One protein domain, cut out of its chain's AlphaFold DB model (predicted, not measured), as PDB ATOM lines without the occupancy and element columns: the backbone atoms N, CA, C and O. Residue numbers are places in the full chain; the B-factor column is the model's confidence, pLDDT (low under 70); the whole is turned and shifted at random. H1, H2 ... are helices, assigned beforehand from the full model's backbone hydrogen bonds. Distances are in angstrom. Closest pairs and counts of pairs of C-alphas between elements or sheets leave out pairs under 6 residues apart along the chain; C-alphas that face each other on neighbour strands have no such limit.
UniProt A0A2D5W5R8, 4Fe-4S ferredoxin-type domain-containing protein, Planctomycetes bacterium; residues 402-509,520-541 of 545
ATOM      1  N   VAL A 402      -7.268  31.590 -28.210       86.94
ATOM      2  CA  VAL A 402      -5.861  31.812 -27.855       86.94
ATOM      3  C   VAL A 402      -5.208  30.491 -27.456       86.94
ATOM      4  O   VAL A 402      -4.094  30.201 -27.887       86.94
ATOM      5  N   HIS A 403      -5.923  29.657 -26.700       87.81
ATOM      6  CA  HIS A 403      -5.491  28.305 -26.367       87.81
ATOM      7  C   HIS A 403      -5.273  27.444 -27.624       87.81
ATOM      8  O   HIS A 403      -4.193  26.880 -27.806       87.81
ATOM      9  N   SER A 404      -6.252  27.409 -28.533       85.50
ATOM     10  CA  SER A 404      -6.167  26.642 -29.786       85.50
ATOM     11  C   SER A 404      -5.038  27.135 -30.702       85.50
ATOM     12  O   SER A 404      -4.297  26.333 -31.263       85.50
ATOM     13  N   ALA A 405      -4.840  28.450 -30.808       86.19
ATOM     14  CA  ALA A 405      -3.752  29.048 -31.578       86.19
ATOM     15  C   ALA A 405      -2.372  28.735 -30.973       86.19
ATOM     16  O   ALA A 405      -1.410  28.486 -31.704       86.19
ATOM     17  N   ALA A 406      -2.259  28.718 -29.640       87.50
ATOM     18  CA  ALA A 406      -1.027  28.341 -28.955       87.50
ATOM     19  C   ALA A 406      -0.664  26.869 -29.207       87.50
ATOM     20  O   ALA A 406       0.497  26.593 -29.519       87.50
ATOM     21  N   LEU A 407      -1.652  25.968 -29.136       86.38
ATOM     22  CA  LEU A 407      -1.502  24.553 -29.487       86.38
ATOM     23  C   LEU A 407      -1.061  24.384 -30.940       86.38
ATOM     24  O   LEU A 407      -0.033  23.766 -31.196       86.38
ATOM     25  N   TRP A 408      -1.783  25.003 -31.877       85.19
ATOM     26  CA  TRP A 408      -1.469  24.946 -33.304       85.19
ATOM     27  C   TRP A 408      -0.039  25.409 -33.606       85.19
ATOM     28  O   TRP A 408       0.675  24.786 -34.390       85.19
ATOM     29  N   ARG A 409       0.419  26.484 -32.951       88.44
ATOM     30  CA  ARG A 409       1.796  26.975 -33.087       88.44
ATOM     31  C   ARG A 409       2.820  25.957 -32.584       88.44
ATOM     32  O   ARG A 409       3.835  25.753 -33.252       88.44
ATOM     33  N   ASP A 410       2.593  25.368 -31.408       89.12
ATOM     34  CA  ASP A 410       3.508  24.373 -30.844       89.12
ATOM     35  C   ASP A 410       3.538  23.107 -31.715       89.12
ATOM     36  O   ASP A 410       4.618  22.614 -32.027       89.12
ATOM     37  N   GLU A 411       2.401  22.654 -32.236       84.12
ATOM     38  CA  GLU A 411       2.351  21.544 -33.188       84.12
ATOM     39  C   GLU A 411       3.042  21.834 -34.508       84.12
ATOM     40  O   GLU A 411       3.754  20.976 -35.021       84.12
ATOM     41  N   LEU A 412       2.837  23.015 -35.091       87.38
ATOM     42  CA  LEU A 412       3.465  23.370 -36.356       87.38
ATOM     43  C   LEU A 412       4.988  23.407 -36.198       87.38
ATOM     44  O   LEU A 412       5.713  22.899 -37.052       87.38
ATOM     45  N   ALA A 413       5.474  23.965 -35.087       90.25
ATOM     46  CA  ALA A 413       6.891  23.953 -34.748       90.25
ATOM     47  C   ALA A 413       7.407  22.521 -34.511       90.25
ATOM     48  O   ALA A 413       8.443  22.148 -35.059       90.25
ATOM     49  N   GLY A 414       6.668  21.710 -33.749       90.31
ATOM     50  CA  GLY A 414       7.009  20.315 -33.469       90.31
ATOM     51  C   GLY A 414       6.993  19.429 -34.716       90.31
ATOM     52  O   GLY A 414       7.891  18.620 -34.897       90.31
ATOM     53  N   SER A 415       6.039  19.637 -35.623       87.88
ATOM     54  CA  SER A 415       5.898  18.901 -36.886       87.88
ATOM     55  C   SER A 415       6.989  19.273 -37.884       87.88
ATOM     56  O   SER A 415       7.503  18.406 -38.582       87.88
ATOM     57  N   ARG A 416       7.389  20.552 -37.942       90.00
ATOM     58  CA  ARG A 416       8.559  20.977 -38.730       90.00
ATOM     59  C   ARG A 416       9.842  20.340 -38.200       90.00
ATOM     60  O   ARG A 416      10.631  19.842 -38.995       90.00
ATOM     61  N   ALA A 417      10.017  20.320 -36.876       91.38
ATOM     62  CA  ALA A 417      11.151  19.664 -36.229       91.38
ATOM     63  C   ALA A 417      11.147  18.146 -36.477       91.38
ATOM     64  O   ALA A 417      12.171  17.579 -36.840       91.38
ATOM     65  N   LEU A 418       9.983  17.500 -36.373       89.69
ATOM     66  CA  LEU A 418       9.800  16.086 -36.701       89.69
ATOM     67  C   LEU A 418      10.137  15.798 -38.169       89.69
ATOM     68  O   LEU A 418      10.819  14.820 -38.453       89.69
ATOM     69  N   GLY A 419       9.708  16.660 -39.093       88.56
ATOM     70  CA  GLY A 419      10.039  16.538 -40.511       88.56
ATOM     71  C   GLY A 419      11.535  16.697 -40.794       88.56
ATOM     72  O   GLY A 419      12.040  16.088 -41.731       88.56
ATOM     73  N   GLU A 420      12.260  17.485 -39.993       88.38
ATOM     74  CA  GLU A 420      13.729  17.513 -40.024       88.38
ATOM     75  C   GLU A 420      14.304  16.181 -39.538       88.38
ATOM     76  O   GLU A 420      15.074  15.564 -40.263       88.38
ATOM     77  N   VAL A 421      13.845  15.668 -38.387       86.50
ATOM     78  CA  VAL A 421      14.260  14.347 -37.874       86.50
ATOM     79  C   VAL A 421      14.047  13.257 -38.929       86.50
ATOM     80  O   VAL A 421      14.950  12.460 -39.169       86.50
ATOM     81  N   GLN A 422      12.889  13.231 -39.595       87.00
ATOM     82  CA  GLN A 422      12.592  12.272 -40.663       87.00
ATOM     83  C   GLN A 422      13.538  12.431 -41.858       87.00
ATOM     84  O   GLN A 422      14.125  11.441 -42.287       87.00
ATOM     85  N   ARG A 423      13.758  13.659 -42.346       85.50
ATOM     86  CA  ARG A 423      14.697  13.925 -43.448       85.50
ATOM     87  C   ARG A 423      16.122  13.502 -43.104       85.50
ATOM     88  O   ARG A 423      16.776  12.880 -43.934       85.50
ATOM     89  N   THR A 424      16.587  13.760 -41.883       83.06
ATOM     90  CA  THR A 424      17.904  13.301 -41.416       83.06
ATOM     91  C   THR A 424      17.975  11.773 -41.355       83.06
ATOM     92  O   THR A 424      18.975  11.182 -41.761       83.06
ATOM     93  N   LEU A 425      16.923  11.098 -40.874       80.31
ATOM     94  CA  LEU A 425      16.847   9.630 -40.867       80.31
ATOM     95  C   LEU A 425      16.821   9.034 -42.284       80.31
ATOM     96  O   LEU A 425      17.271   7.906 -42.487       80.31
ATOM     97  N   GLU A 426      16.291   9.769 -43.259       79.75
ATOM     98  CA  GLU A 426      16.252   9.372 -44.665       79.75
ATOM     99  C   GLU A 426      17.587   9.585 -45.380       79.75
ATOM    100  O   GLU A 426      17.968   8.747 -46.197       79.75
ATOM    101  N   SER A 427      18.295  10.670 -45.058       75.75
ATOM    102  CA  SER A 427      19.543  11.066 -45.714       75.75
ATOM    103  C   SER A 427      20.797  10.416 -45.134       75.75
ATOM    104  O   SER A 427      21.814  10.397 -45.819       75.75
ATOM    105  N   THR A 428      20.753   9.885 -43.905       68.88
ATOM    106  CA  THR A 428      21.924   9.283 -43.243       68.88
ATOM    107  C   THR A 428      22.195   7.871 -43.793       68.88
ATOM    108  O   THR A 428      21.425   6.952 -43.495       68.88
ATOM    109  N   PRO A 429      23.295   7.641 -44.543       64.31
ATOM    110  CA  PRO A 429      23.751   6.297 -44.882       64.31
ATOM    111  C   PRO A 429      24.196   5.567 -43.610       64.31
ATOM    112  O   PRO A 429      24.620   6.195 -42.638       64.31
ATOM    113  N   GLN A 430      24.138   4.236 -43.608       56.06
ATOM    114  CA  GLN A 430      24.629   3.406 -42.503       56.06
ATOM    115  C   GLN A 430      26.149   3.621 -42.306       56.06
ATOM    116  O   GLN A 430      26.950   2.907 -42.894       56.06
ATOM    117  N   GLY A 431      26.564   4.629 -41.525       52.19
ATOM    118  CA  GLY A 431      27.976   4.824 -41.159       52.19
ATOM    119  C   GLY A 431      28.460   6.251 -40.862       52.19
ATOM    120  O   GLY A 431      29.463   6.392 -40.170       52.19
ATOM    121  N   THR A 432      27.789   7.323 -41.298       53.72
ATOM    122  CA  THR A 432      28.276   8.711 -41.099       53.72
ATOM    123  C   THR A 432      27.477   9.448 -40.022       53.72
ATOM    124  O   THR A 432      26.608  10.275 -40.285       53.72
ATOM    125  N   VAL A 433      27.750   9.103 -38.761       53.16
ATOM    126  CA  VAL A 433      26.855   9.396 -37.626       53.16
ATOM    127  C   VAL A 433      27.101  10.764 -36.965       53.16
ATOM    128  O   VAL A 433      26.175  11.316 -36.388       53.16
ATOM    129  N   ALA A 434      28.290  11.368 -37.060       52.22
ATOM    130  CA  ALA A 434      28.686  12.474 -36.170       52.22
ATOM    131  C   ALA A 434      27.895  13.794 -36.357       52.22
ATOM    132  O   ALA A 434      27.218  14.224 -35.426       52.22
ATOM    133  N   ALA A 435      27.907  14.424 -37.539       50.84
ATOM    134  CA  ALA A 435      27.153  15.671 -37.774       50.84
ATOM    135  C   ALA A 435      25.628  15.440 -37.752       50.84
ATOM    136  O   ALA A 435      24.885  16.196 -37.126       50.84
ATOM    137  N   ALA A 436      25.180  14.317 -38.327       55.34
ATOM    138  CA  ALA A 436      23.782  13.892 -38.306       55.34
ATOM    139  C   ALA A 436      23.269  13.595 -36.884       55.34
ATOM    140  O   ALA A 436      22.079  13.745 -36.624       55.34
ATOM    141  N   SER A 437      24.134  13.187 -35.945       61.88
ATOM    142  CA  SER A 437      23.760  12.969 -34.540       61.88
ATOM    143  C   SER A 437      23.523  14.274 -33.780       61.88
ATOM    144  O   SER A 437      22.604  14.329 -32.964       61.88
ATOM    145  N   LEU A 438      24.287  15.331 -34.088       56.53
ATOM    146  CA  LEU A 438      24.131  16.649 -33.470       56.53
ATOM    147  C   LEU A 438      22.856  17.347 -33.966       56.53
ATOM    148  O   LEU A 438      22.057  17.816 -33.154       56.53
ATOM    149  N   GLU A 439      22.617  17.350 -35.285       59.00
ATOM    150  CA  GLU A 439      21.378  17.883 -35.875       59.00
ATOM    151  C   GLU A 439      20.147  17.098 -35.414       59.00
ATOM    152  O   GLU A 439      19.135  17.695 -35.029       59.00
ATOM    153  N   ARG A 440      20.251  15.760 -35.351       69.56
ATOM    154  CA  ARG A 440      19.209  14.904 -34.773       69.56
ATOM    155  C   ARG A 440      18.940  15.275 -33.323       69.56
ATOM    156  O   ARG A 440      17.777  15.354 -32.969       69.56
ATOM    157  N   GLY A 441      19.963  15.542 -32.508       78.19
ATOM    158  CA  GLY A 441      19.797  15.941 -31.108       78.19
ATOM    159  C   GLY A 441      18.954  17.210 -30.949       78.19
ATOM    160  O   GLY A 441      17.963  17.203 -30.221       78.19
ATOM    161  N   ILE A 442      19.285  18.273 -31.688       85.88
ATOM    162  CA  ILE A 442      18.576  19.561 -31.599       85.88
ATOM    163  C   ILE A 442      17.144  19.447 -32.145       85.88
ATOM    164  O   ILE A 442      16.194  19.905 -31.501       85.88
ATOM    165  N   ALA A 443      16.971  18.832 -33.319       88.69
ATOM    166  CA  ALA A 443      15.659  18.679 -33.943       88.69
ATOM    167  C   ALA A 443      14.743  17.742 -33.135       88.69
ATOM    168  O   ALA A 443      13.572  18.066 -32.932       88.69
ATOM    169  N   LEU A 444      15.274  16.631 -32.614       89.06
ATOM    170  CA  LEU A 444      14.554  15.683 -31.757       89.06
ATOM    171  C   LEU A 444      14.104  16.340 -30.456       89.06
ATOM    172  O   LEU A 444      12.943  16.218 -30.079       89.06
ATOM    173  N   GLU A 445      14.991  17.076 -29.790       90.69
ATOM    174  CA  GLU A 445      14.657  17.746 -28.538       90.69
ATOM    175  C   GLU A 445      13.639  18.876 -28.762       90.69
ATOM    176  O   GLU A 445      12.713  19.070 -27.972       90.69
ATOM    177  N   MET A 446      13.755  19.619 -29.868       92.56
ATOM    178  CA  MET A 446      12.742  20.601 -30.257       92.56
ATOM    179  C   MET A 446      11.392  19.939 -30.563       92.56
ATOM    180  O   MET A 446      10.367  20.454 -30.109       92.56
ATOM    181  N   ALA A 447      11.381  18.806 -31.272       92.25
ATOM    182  CA  ALA A 447      10.169  18.043 -31.556       92.25
ATOM    183  C   ALA A 447       9.511  17.548 -30.260       92.25
ATOM    184  O   ALA A 447       8.343  17.849 -30.031       92.25
ATOM    185  N   LEU A 448      10.269  16.887 -29.377       92.38
ATOM    186  CA  LEU A 448       9.791  16.409 -28.077       92.38
ATOM    187  C   LEU A 448       9.213  17.547 -27.236       92.38
ATOM    188  O   LEU A 448       8.045  17.494 -26.867       92.38
ATOM    189  N   ARG A 449       9.967  18.633 -27.013       93.75
ATOM    190  CA  ARG A 449       9.498  19.767 -26.195       93.75
ATOM    191  C   ARG A 449       8.191  20.367 -26.712       93.75
ATOM    192  O   ARG A 449       7.292  20.665 -25.927       93.75
ATOM    193  N   ARG A 450       8.092  20.587 -28.026       93.56
ATOM    194  CA  ARG A 450       6.924  21.227 -28.647       93.56
ATOM    195  C   ARG A 450       5.708  20.303 -28.664       93.56
ATOM    196  O   ARG A 450       4.626  20.733 -28.271       93.56
ATOM    197  N   LEU A 451       5.888  19.044 -29.062       90.81
ATOM    198  CA  LEU A 451       4.805  18.063 -29.152       90.81
ATOM    199  C   LEU A 451       4.331  17.594 -27.768       90.81
ATOM    200  O   LEU A 451       3.131  17.422 -27.573       90.81
ATOM    201  N   GLU A 452       5.218  17.466 -26.776       91.62
ATOM    202  CA  GLU A 452       4.814  17.185 -25.393       91.62
ATOM    203  C   GLU A 452       3.979  18.329 -24.824       91.62
ATOM    204  O   GLU A 452       2.959  18.096 -24.178       91.62
ATOM    205  N   ARG A 453       4.397  19.579 -25.060       91.12
ATOM    206  CA  ARG A 453       3.631  20.743 -24.616       91.12
ATOM    207  C   ARG A 453       2.252  20.776 -25.267       91.12
ATOM    208  O   ARG A 453       1.277  21.013 -24.556       91.12
ATOM    209  N   ALA A 454       2.171  20.494 -26.568       88.00
ATOM    210  CA  ALA A 454       0.900  20.351 -27.269       88.00
ATOM    211  C   ALA A 454       0.038  19.249 -26.623       88.00
ATOM    212  O   ALA A 454      -1.076  19.525 -26.189       88.00
ATOM    213  N   SER A 455       0.603  18.058 -26.400       86.62
ATOM    214  CA  SER A 455      -0.088  16.924 -25.773       86.62
ATOM    215  C   SER A 455      -0.552  17.184 -24.336       86.62
ATOM    216  O   SER A 455      -1.527  16.575 -23.905       86.62
ATOM    217  N   ARG A 456       0.160  18.000 -23.551       87.38
ATOM    218  CA  ARG A 456      -0.236  18.329 -22.169       87.38
ATOM    219  C   ARG A 456      -1.360  19.354 -22.119       87.38
ATOM    220  O   ARG A 456      -2.166  19.328 -21.196       87.38
ATOM    221  N   LEU A 457      -1.366  20.285 -23.069       86.19
ATOM    222  CA  LEU A 457      -2.352  21.356 -23.139       86.19
ATOM    223  C   LEU A 457      -3.597  20.944 -23.931       86.19
ATOM    224  O   LEU A 457      -4.603  21.640 -23.869       86.19
ATOM    225  N   SER A 458      -3.562  19.834 -24.662       80.88
ATOM    226  CA  SER A 458      -4.673  19.409 -25.503       80.88
ATOM    227  C   SER A 458      -5.895  18.964 -24.697       80.88
ATOM    228  O   SER A 458      -5.800  18.144 -23.786       80.88
ATOM    229  N   LEU A 459      -7.078  19.451 -25.085       79.62
ATOM    230  CA  LEU A 459      -8.356  19.051 -24.476       79.62
ATOM    231  C   LEU A 459      -8.804  17.640 -24.889       79.62
ATOM    232  O   LEU A 459      -9.563  16.990 -24.171       79.62
ATOM    233  N   PHE A 460      -8.337  17.167 -26.046       77.00
ATOM    234  CA  PHE A 460      -8.653  15.853 -26.600       77.00
ATOM    235  C   PHE A 460      -7.375  15.032 -26.756       77.00
ATOM    236  O   PHE A 460      -6.322  15.574 -27.096       77.00
ATOM    237  N   ALA A 461      -7.470  13.723 -26.524       74.62
ATOM    238  CA  ALA A 461      -6.371  12.807 -26.801       74.62
ATOM    239  C   ALA A 461      -6.260  12.620 -28.316       74.62
ATOM    240  O   ALA A 461      -7.216  12.166 -28.941       74.62
ATOM    241  N   ALA A 462      -5.114  12.976 -28.896       76.19
ATOM    242  CA  ALA A 462      -4.845  12.832 -30.323       76.19
ATOM    243  C   ALA A 462      -3.968  11.587 -30.548       76.19
ATOM    244  O   ALA A 462      -2.762  11.646 -30.287       76.19
ATOM    245  N   PRO A 463      -4.522  10.456 -31.034       78.00
ATOM    246  CA  PRO A 463      -3.770   9.205 -31.159       78.00
ATOM    247  C   PRO A 463      -2.508   9.349 -32.014       78.00
ATOM    248  O   PRO A 463      -1.469   8.785 -31.685       78.00
ATOM    249  N   GLN A 464      -2.576  10.165 -33.072       79.31
ATOM    250  CA  GLN A 464      -1.439  10.436 -33.951       79.31
ATOM    251  C   GLN A 464      -0.290  11.149 -33.228       79.31
ATOM    252  O   GLN A 464       0.870  10.785 -33.410       79.31
ATOM    253  N   LEU A 465      -0.609  12.144 -32.398       83.81
ATOM    254  CA  LEU A 465       0.388  12.878 -31.624       83.81
ATOM    255  C   LEU A 465       1.057  11.961 -30.597       83.81
ATOM    256  O   LEU A 465       2.278  11.955 -30.468       83.81
ATOM    257  N   HIS A 466       0.265  11.145 -29.899       86.50
ATOM    258  CA  HIS A 466       0.787  10.178 -28.934       86.50
ATOM    259  C   HIS A 466       1.656   9.106 -29.601       86.50
ATOM    260  O   HIS A 466       2.678   8.721 -29.041       86.50
ATOM    261  N   TRP A 467       1.312   8.672 -30.817       86.94
ATOM    262  CA  TRP A 467       2.151   7.769 -31.608       86.94
ATOM    263  C   TRP A 467       3.509   8.392 -31.941       86.94
ATOM    264  O   TRP A 467       4.553   7.780 -31.709       86.94
ATOM    265  N   GLN A 468       3.505   9.633 -32.436       88.69
ATOM    266  CA  GLN A 468       4.730  10.371 -32.745       88.69
ATOM    267  C   GLN A 468       5.595  10.559 -31.496       88.69
ATOM    268  O   GLN A 468       6.792  10.287 -31.540       88.69
ATOM    269  N   LEU A 469       4.997  10.951 -30.368       90.31
ATOM    270  CA  LEU A 469       5.701  11.095 -29.093       90.31
ATOM    271  C   LEU A 469       6.280   9.768 -28.590       90.31
ATOM    272  O   LEU A 469       7.423   9.745 -28.145       90.31
ATOM    273  N   ALA A 470       5.549   8.656 -28.714       89.12
ATOM    274  CA  ALA A 470       6.063   7.334 -28.358       89.12
ATOM    275  C   ALA A 470       7.301   6.955 -29.189       89.12
ATOM    276  O   ALA A 470       8.304   6.505 -28.630       89.12
ATOM    277  N   CYS A 471       7.268   7.205 -30.501       88.88
ATOM    278  CA  CYS A 471       8.410   6.975 -31.388       88.88
ATOM    279  C   CYS A 471       9.596   7.894 -31.054       88.88
ATOM    280  O   CYS A 471      10.733   7.431 -30.989       88.88
ATOM    281  N   LEU A 472       9.353   9.186 -30.811       90.00
ATOM    282  CA  LEU A 472      10.405  10.151 -30.482       90.00
ATOM    283  C   LEU A 472      11.065   9.843 -29.135       90.00
ATOM    284  O   LEU A 472      12.285   9.918 -29.024       90.00
ATOM    285  N   HIS A 473      10.288   9.443 -28.128       89.38
ATOM    286  CA  HIS A 473      10.833   8.997 -26.849       89.38
ATOM    287  C   HIS A 473      11.642   7.707 -26.982       89.38
ATOM    288  O   HIS A 473      12.732   7.634 -26.421       89.38
ATOM    289  N   GLY A 474      11.160   6.734 -27.760       84.88
ATOM    290  CA  GLY A 474      11.916   5.513 -28.049       84.88
ATOM    291  C   GLY A 474      13.227   5.785 -28.794       84.88
ATOM    292  O   GLY A 474      14.242   5.155 -28.512       84.88
ATOM    293  N   LEU A 475      13.238   6.758 -29.710       85.56
ATOM    294  CA  LEU A 475      14.452   7.193 -30.403       85.56
ATOM    295  C   LEU A 475      15.409   7.943 -29.458       85.56
ATOM    296  O   LEU A 475      16.610   7.689 -29.474       85.56
ATOM    297  N   SER A 476      14.889   8.834 -28.609       85.69
ATOM    298  CA  SER A 476      15.676   9.630 -27.652       85.69
ATOM    299  C   SER A 476      16.296   8.787 -26.540       85.69
ATOM    300  O   SER A 476      17.413   9.056 -26.110       85.69
ATOM    301  N   GLY A 477      15.587   7.762 -26.063       78.19
ATOM    302  CA  GLY A 477      16.097   6.832 -25.059       78.19
ATOM    303  C   GLY A 477      16.918   5.678 -25.646       78.19
ATOM    304  O   GLY A 477      17.315   4.783 -24.901       78.19
ATOM    305  N   GLY A 478      17.177   5.668 -26.957       76.06
ATOM    306  CA  GLY A 478      17.973   4.630 -27.618       76.06
ATOM    307  C   GLY A 478      17.310   3.247 -27.676       76.06
ATOM    308  O   GLY A 478      17.989   2.273 -27.987       76.06
ATOM    309  N   GLN A 479      16.009   3.135 -27.385       80.25
ATOM    310  CA  GLN A 479      15.252   1.882 -27.516       80.25
ATOM    311  C   GLN A 479      14.866   1.571 -28.968       80.25
ATOM    312  O   GLN A 479      14.607   0.416 -29.313       80.25
ATOM    313  N   LEU A 480      14.803   2.598 -29.819       77.50
ATOM    314  CA  LEU A 480      14.568   2.480 -31.254       77.50
ATOM    315  C   LEU A 480      15.825   2.874 -32.021       77.50
ATOM    316  O   LEU A 480      16.397   3.942 -31.798       77.50
ATOM    317  N   ASP A 481      16.217   2.033 -32.977       79.62
ATOM    318  CA  ASP A 481      17.210   2.418 -33.971       79.62
ATOM    319  C   ASP A 481      16.599   3.389 -35.002       79.62
ATOM    320  O   ASP A 481      15.379   3.520 -35.151       79.62
ATOM    321  N   GLY A 482      17.462   4.098 -35.731       75.88
ATOM    322  CA  GLY A 482      17.016   5.079 -36.722       75.88
ATOM    323  C   GLY A 482      16.180   4.464 -37.851       75.88
ATOM    324  O   GLY A 482      15.270   5.116 -38.356       75.88
ATOM    325  N   ALA A 483      16.443   3.205 -38.218       77.25
ATOM    326  CA  ALA A 483      15.717   2.500 -39.273       77.25
ATOM    327  C   ALA A 483      14.278   2.151 -38.854       77.25
ATOM    328  O   ALA A 483      13.336   2.385 -39.615       77.25
ATOM    329  N   THR A 484      14.093   1.649 -37.632       78.88
ATOM    330  CA  THR A 484      12.776   1.348 -37.059       78.88
ATOM    331  C   THR A 484      12.013   2.639 -36.794       78.88
ATOM    332  O   THR A 484      10.852   2.743 -37.179       78.88
ATOM    333  N   ALA A 485      12.657   3.662 -36.221       81.44
ATOM    334  CA  ALA A 485      12.023   4.963 -36.012       81.44
ATOM    335  C   ALA A 485      11.562   5.596 -37.335       81.44
ATOM    336  O   ALA A 485      10.437   6.082 -37.416       81.44
ATOM    337  N   ARG A 486      12.383   5.526 -38.394       81.44
ATOM    338  CA  ARG A 486      12.011   5.975 -39.746       81.44
ATOM    339  C   ARG A 486      10.762   5.255 -40.249       81.44
ATOM    340  O   ARG A 486       9.827   5.914 -40.693       81.44
ATOM    341  N   ARG A 487      10.731   3.923 -40.159       82.31
ATOM    342  CA  ARG A 487       9.584   3.111 -40.589       82.31
ATOM    343  C   ARG A 487       8.303   3.495 -39.837       82.31
ATOM    344  O   ARG A 487       7.298   3.815 -40.468       82.31
ATOM    345  N   LEU A 488       8.362   3.540 -38.504       83.56
ATOM    346  CA  LEU A 488       7.206   3.825 -37.642       83.56
ATOM    347  C   LEU A 488       6.683   5.264 -37.788       83.56
ATOM    348  O   LEU A 488       5.476   5.503 -37.699       83.56
ATOM    349  N   LEU A 489       7.573   6.236 -38.023       83.56
ATOM    350  CA  LEU A 489       7.195   7.634 -38.247       83.56
ATOM    351  C   LEU A 489       6.620   7.874 -39.651       83.56
ATOM    352  O   LEU A 489       5.761   8.742 -39.808       83.56
ATOM    353  N   ASN A 490       7.037   7.096 -40.656       78.69
ATOM    354  CA  ASN A 490       6.592   7.247 -42.047       78.69
ATOM    355  C   ASN A 490       5.244   6.565 -42.357       78.69
ATOM    356  O   ASN A 490       4.736   6.703 -43.468       78.69
ATOM    357  N   GLY A 491       4.601   5.935 -41.369       63.69
ATOM    358  CA  GLY A 491       3.164   5.659 -41.419       63.69
ATOM    359  C   GLY A 491       2.743   4.220 -41.712       63.69
ATOM    360  O   GLY A 491       1.551   4.013 -41.944       63.69
ATOM    361  N   GLU A 492       3.645   3.238 -41.634       54.53
ATOM    362  CA  GLU A 492       3.250   1.832 -41.464       54.53
ATOM    363  C   GLU A 492       2.624   1.697 -40.064       54.53
ATOM    364  O   GLU A 492       3.292   1.828 -39.038       54.53
ATOM    365  N   ARG A 493       1.287   1.630 -40.027       64.31
ATOM    366  CA  ARG A 493       0.474   1.591 -38.804       64.31
ATOM    367  C   ARG A 493      -0.329   0.298 -38.776       64.31
ATOM    368  O   ARG A 493      -1.545   0.318 -38.948       64.31
ATOM    369  N   GLY A 494       0.365  -0.823 -38.601       62.19
ATOM    370  CA  GLY A 494      -0.254  -2.114 -38.312       62.19
ATOM    371  C   GLY A 494      -0.288  -2.430 -36.814       62.19
ATOM    372  O   GLY A 494       0.484  -1.884 -36.022       62.19
ATOM    373  N   ASP A 495      -1.127  -3.389 -36.417       67.50
ATOM    374  CA  ASP A 495      -1.075  -3.962 -35.062       67.50
ATOM    375  C   ASP A 495       0.309  -4.553 -34.752       67.50
ATOM    376  O   ASP A 495       0.791  -4.470 -33.624       67.50
ATOM    377  N   GLN A 496       0.997  -5.071 -35.774       74.69
ATOM    378  CA  GLN A 496       2.367  -5.570 -35.654       74.69
ATOM    379  C   GLN A 496       3.366  -4.463 -35.285       74.69
ATOM    380  O   GLN A 496       4.222  -4.685 -34.429       74.69
ATOM    381  N   ASP A 497       3.227  -3.266 -35.858       78.69
ATOM    382  CA  ASP A 497       4.085  -2.113 -35.556       78.69
ATOM    383  C   ASP A 497       3.850  -1.597 -34.134       78.69
ATOM    384  O   ASP A 497       4.794  -1.231 -33.432       78.69
ATOM    385  N   ARG A 498       2.592  -1.625 -33.670       77.31
ATOM    386  CA  ARG A 498       2.236  -1.327 -32.275       77.31
ATOM    387  C   ARG A 498       2.882  -2.305 -31.304       77.31
ATOM    388  O   ARG A 498       3.527  -1.866 -30.355       77.31
ATOM    389  N   VAL A 499       2.736  -3.606 -31.553       81.69
ATOM    390  CA  VAL A 499       3.332  -4.660 -30.715       81.69
ATOM    391  C   VAL A 499       4.858  -4.555 -30.719       81.69
ATOM    392  O   VAL A 499       5.493  -4.720 -29.679       81.69
ATOM    393  N   LEU A 500       5.462  -4.244 -31.869       81.81
ATOM    394  CA  LEU A 500       6.898  -3.999 -31.974       81.81
ATOM    395  C   LEU A 500       7.324  -2.806 -31.111       81.81
ATOM    396  O   LEU A 500       8.271  -2.926 -30.334       81.81
ATOM    397  N   LEU A 501       6.629  -1.671 -31.224       83.94
ATOM    398  CA  LEU A 501       6.933  -0.461 -30.462       83.94
ATOM    399  C   LEU A 501       6.772  -0.688 -28.949       83.94
ATOM    400  O   LEU A 501       7.625  -0.261 -28.172       83.94
ATOM    401  N   GLU A 502       5.733  -1.415 -28.535       84.38
ATOM    402  CA  GLU A 502       5.504  -1.801 -27.140       84.38
ATOM    403  C   GLU A 502       6.637  -2.682 -26.599       84.38
ATOM    404  O   GLU A 502       7.236  -2.341 -25.578       84.38
ATOM    405  N   LYS A 503       7.022  -3.742 -27.325       83.44
ATOM    406  CA  LYS A 503       8.148  -4.617 -26.949       83.44
ATOM    407  C   LYS A 503       9.468  -3.856 -26.824       83.44
ATOM    408  O   LYS A 503      10.244  -4.110 -25.903       83.44
ATOM    409  N   ARG A 504       9.730  -2.913 -27.739       82.62
ATOM    410  CA  ARG A 504      10.941  -2.072 -27.722       82.62
ATOM    411  C   ARG A 504      10.960  -1.127 -26.523       82.62
ATOM    412  O   ARG A 504      11.992  -1.008 -25.871       82.62
ATOM    413  N   LEU A 505       9.831  -0.501 -26.193       82.88
ATOM    414  CA  LEU A 505       9.724   0.410 -25.050       82.88
ATOM    415  C   LEU A 505       9.707  -0.313 -23.693       82.88
ATOM    416  O   LEU A 505      10.166   0.257 -22.703       82.88
ATOM    417  N   HIS A 506       9.236  -1.563 -23.640       78.12
ATOM    418  CA  HIS A 506       9.323  -2.429 -22.458       78.12
ATOM    419  C   HIS A 506      10.705  -3.071 -22.253       78.12
ATOM    420  O   HIS A 506      10.969  -3.598 -21.175       78.12
ATOM    421  N   GLY A 507      11.600  -3.001 -23.246       66.50
ATOM    422  CA  GLY A 507      12.940  -3.587 -23.163       66.50
ATOM    423  C   GLY A 507      12.973  -5.113 -23.322       66.50
ATOM    424  O   GLY A 507      13.971  -5.736 -22.980       66.50
ATOM    425  N   GLU A 508      11.915  -5.733 -23.853       55.69
ATOM    426  CA  GLU A 508      11.794  -7.200 -23.943       55.69
ATOM    427  C   GLU A 508      12.493  -7.815 -25.173       55.69
ATOM    428  O   GLU A 508      12.559  -9.037 -25.301       55.69
ATOM    429  N   TYR A 509      13.056  -7.006 -26.078       40.97
ATOM    430  CA  TYR A 509      13.763  -7.494 -27.268       40.97
ATOM    431  C   TYR A 509      15.250  -7.120 -27.236       40.97
ATOM    432  O   TYR A 509      15.655  -6.080 -27.757       40.97
ATOM    433  N   GLU A 520      24.324   7.792 -15.276       64.94
ATOM    434  CA  GLU A 520      23.371   8.872 -15.582       64.94
ATOM    435  C   GLU A 520      22.632   8.625 -16.916       64.94
ATOM    436  O   GLU A 520      21.439   8.905 -17.050       64.94
ATOM    437  N   GLY A 521      23.302   7.965 -17.869       63.75
ATOM    438  CA  GLY A 521      22.707   7.520 -19.127       63.75
ATOM    439  C   GLY A 521      21.601   6.470 -18.961       63.75
ATOM    440  O   GLY A 521      20.597   6.537 -19.666       63.75
ATOM    441  N   ASP A 522      21.726   5.528 -18.023       66.06
ATOM    442  CA  ASP A 522      20.691   4.511 -17.767       66.06
ATOM    443  C   ASP A 522      19.421   5.121 -17.165       66.06
ATOM    444  O   ASP A 522      18.304   4.743 -17.535       66.06
ATOM    445  N   ALA A 523      19.581   6.111 -16.284       70.12
ATOM    446  CA  ALA A 523      18.463   6.852 -15.711       70.12
ATOM    447  C   ALA A 523      17.698   7.637 -16.793       70.12
ATOM    448  O   ALA A 523      16.471   7.539 -16.875       70.12
ATOM    449  N   GLN A 524      18.416   8.338 -17.677       71.12
ATOM    450  CA  GLN A 524      17.830   9.085 -18.795       71.12
ATOM    451  C   GLN A 524      17.036   8.164 -19.741       71.12
ATOM    452  O   GLN A 524      15.902   8.469 -20.125       71.12
ATOM    453  N   ARG A 525      17.595   6.990 -20.076       73.88
ATOM    454  CA  ARG A 525      16.924   5.980 -20.911       73.88
ATOM    455  C   ARG A 525      15.628   5.481 -20.278       73.88
ATOM    456  O   ARG A 525      14.609   5.395 -20.967       73.88
ATOM    457  N   ALA A 526      15.636   5.204 -18.974       73.56
ATOM    458  CA  ALA A 526      14.452   4.754 -18.247       73.56
ATOM    459  C   ALA A 526      13.338   5.819 -18.208       73.56
ATOM    460  O   ALA A 526      12.158   5.477 -18.319       73.56
ATOM    461  N   ILE A 527      13.689   7.106 -18.092       82.12
ATOM    462  CA  ILE A 527      12.732   8.224 -18.139       82.12
ATOM    463  C   ILE A 527      12.035   8.276 -19.504       82.12
ATOM    464  O   ILE A 527      10.803   8.306 -19.564       82.12
ATOM    465  N   HIS A 528      12.799   8.223 -20.596       82.56
ATOM    466  CA  HIS A 528      12.240   8.243 -21.948       82.56
ATOM    467  C   HIS A 528      11.403   6.994 -22.261       82.56
ATOM    468  O   HIS A 528      10.321   7.127 -22.827       82.56
ATOM    469  N   ALA A 529      11.822   5.801 -21.819       80.69
ATOM    470  CA  ALA A 529      11.017   4.582 -21.960       80.69
ATOM    471  C   ALA A 529       9.649   4.723 -21.277       80.69
ATOM    472  O   ALA A 529       8.609   4.453 -21.878       80.69
ATOM    473  N   ARG A 530       9.631   5.209 -20.028       85.19
ATOM    474  CA  ARG A 530       8.388   5.435 -19.274       85.19
ATOM    475  C   ARG A 530       7.483   6.459 -19.957       85.19
ATOM    476  O   ARG A 530       6.274   6.239 -20.013       85.19
ATOM    477  N   ALA A 531       8.049   7.542 -20.490       84.75
ATOM    478  CA  ALA A 531       7.297   8.549 -21.237       84.75
ATOM    479  C   ALA A 531       6.703   7.975 -22.538       84.75
ATOM    480  O   ALA A 531       5.514   8.155 -22.808       84.75
ATOM    481  N   GLY A 532       7.482   7.194 -23.293       82.38
ATOM    482  CA  GLY A 532       7.006   6.499 -24.491       82.38
ATOM    483  C   GLY A 532       5.865   5.521 -24.195       82.38
ATOM    484  O   GLY A 532       4.835   5.549 -24.869       82.38
ATOM    485  N   LEU A 533       5.990   4.718 -23.131       84.88
ATOM    486  CA  LEU A 533       4.931   3.812 -22.668       84.88
ATOM    487  C   LEU A 533       3.671   4.559 -22.220       84.88
ATOM    488  O   LEU A 533       2.558   4.095 -22.468       84.88
ATOM    489  N   ALA A 534       3.812   5.715 -21.567       85.75
ATOM    490  CA  ALA A 534       2.670   6.531 -21.162       85.75
ATOM    491  C   ALA A 534       1.854   6.996 -22.378       85.75
ATOM    492  O   ALA A 534       0.625   6.900 -22.362       85.75
ATOM    493  N   HIS A 535       2.528   7.423 -23.447       86.25
ATOM    494  CA  HIS A 535       1.871   7.802 -24.693       86.25
ATOM    495  C   HIS A 535       1.298   6.602 -25.450       86.25
ATOM    496  O   HIS A 535       0.149   6.668 -25.878       86.25
ATOM    497  N   LEU A 536       2.006   5.469 -25.526       83.50
ATOM    498  CA  LEU A 536       1.442   4.227 -26.073       83.50
ATOM    499  C   LEU A 536       0.141   3.828 -25.370       83.50
ATOM    500  O   LEU A 536      -0.848   3.506 -26.022       83.50
ATOM    501  N   ARG A 537       0.102   3.914 -24.036       83.94
ATOM    502  CA  ARG A 537      -1.110   3.622 -23.257       83.94
ATOM    503  C   ARG A 537      -2.264   4.571 -23.567       83.94
ATOM    504  O   ARG A 537      -3.419   4.182 -23.447       83.94
ATOM    505  N   GLN A 538      -1.990   5.814 -23.959       79.19
ATOM    506  CA  GLN A 538      -3.032   6.750 -24.396       79.19
ATOM    507  C   GLN A 538      -3.612   6.371 -25.765       79.19
ATOM    508  O   GLN A 538      -4.779   6.649 -26.012       79.19
ATOM    509  N   ILE A 539      -2.837   5.683 -26.607       74.44
ATOM    510  CA  ILE A 539      -3.305   5.085 -27.866       74.44
ATOM    511  C   ILE A 539      -4.116   3.808 -27.593       74.44
ATOM    512  O   ILE A 539      -5.033   3.488 -28.346       74.44
ATOM    513  N   THR A 540      -3.778   3.060 -26.533       62.53
ATOM    514  CA  THR A 540      -4.405   1.765 -26.214       62.53
ATOM    515  C   THR A 540      -5.588   1.851 -25.263       62.53
ATOM    516  O   THR A 540      -6.315   0.866 -25.145       62.53
ATOM    517  N   ARG A 541      -5.802   2.985 -24.578       57.22
ATOM    518  CA  ARG A 541      -6.997   3.179 -23.751       57.22
ATOM    519  C   ARG A 541      -8.213   2.931 -24.644       57.22
ATOM    520  O   ARG A 541      -8.415   3.722 -25.567       57.22
TER     521      ARG A 541
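Overview. This is residues 402 to 509 and 520 to 541 of the 545 residues of the protein "4Fe-4S ferredoxin-type domain-containing protein" of Planctomycetes bacterium (UniProt A0A2D5W5R8). A short helix, H3, lies in the middle, with a long hairpin of two helices, H1 and H2, packed on it through H2, the short H5 on the side away from that hairpin, and H4 and H6 on the remaining sides. H1, the longest helix, runs side by side with H2, near H3 and touching H4 near its last residues, while H6 runs back along H3 at a shallow tilt. The printed part has 130 residues with six named helices, H1 to H6 in order along the chain, and no named strand; its class is all helix. It is compact, with a radius of gyration of the C-alphas of 14.2 A, and spans 45 by 33 by 31 A.

Along the chain. H1, residues 402 to 427, begins with C-alpha 402 at (-5.861, 31.812, -27.855) and is 37.3 A long from first to last C-alpha. H2, residues 434 to 457, is 34.8 A long. H3, residues 463 to 476, measures 19.8 A, with C-alpha 463 at (-3.770, 9.205, -31.159). H4, residues 482 to 489, measures 10.3 A, and H5, residues 495 to 506, measures 16.4 A. H6, residues 520 to 540, is 30.6 A long and ends with C-alpha 540 at (-4.405, 1.765, -26.214).

Arrangement. H3 is the hub, touching H2, H4, H5 and H6. H3 and H6 touch with 28 pairs of C-alphas within 8 A, the closest being Ala 470 and Gly 532 at 4.1 A, at a shallow tilt of 16 degrees, opposite ways. H3 and H4 form a helical hairpin at a shallow tilt of 8 degrees, with the closest C-alphas, those of Cys 471 and Ala 485, 6.2 A apart. H2, with residues 444 to 455 alone, touches H3; these two form a helical hairpin at a tilt of 37 degrees, only just steep, with the C-alphas of Leu 448 and Leu 472 closest at 6.7 A. H1 and H2 form a helical hairpin at a shallow tilt of 25 degrees, with the C-alphas of Gly 414 and Ala 447 closest at 4.3 A. H1 touches H4 with residues 422 to 426 alone, the closest C-alphas being those of Leu 425 and Gly 482, 6.2 A apart. H3, H5 and H6 form a bundle, a group of helices that touch one another. In it H3 and H5 only just touch, with 3 pairs of C-alphas within 8 A, the closest being Gly 474 and Leu 505 at 6.3 A. H5 and H6 touch, with the C-alphas of Leu 505 and Ala 529 closest at 5.4 A. Among the pairs that stay apart are H1 and H6, and H2 and H5. In H1, H2, H3, H4, H5 and H6 every O i to N i+4 pair is within hydrogen-bond range.

Size, cuts and confidence. The two C-alphas farthest apart are those of Val 402 and Gly 431, at 45.3 A. Residues 510 to 519 are cut out, with C-alphas 509 and 520 standing 22.3 A apart across the cut, which lies in the link from H5 to H6. Of the links that are printed whole, H1 to H2 is short and the other three are tight. The mean pLDDT of the printed part is 79.0, and it is under 70 at residues 428 to 440, 491 to 495, 507 to 509, 520 to 522 and 540 to 541.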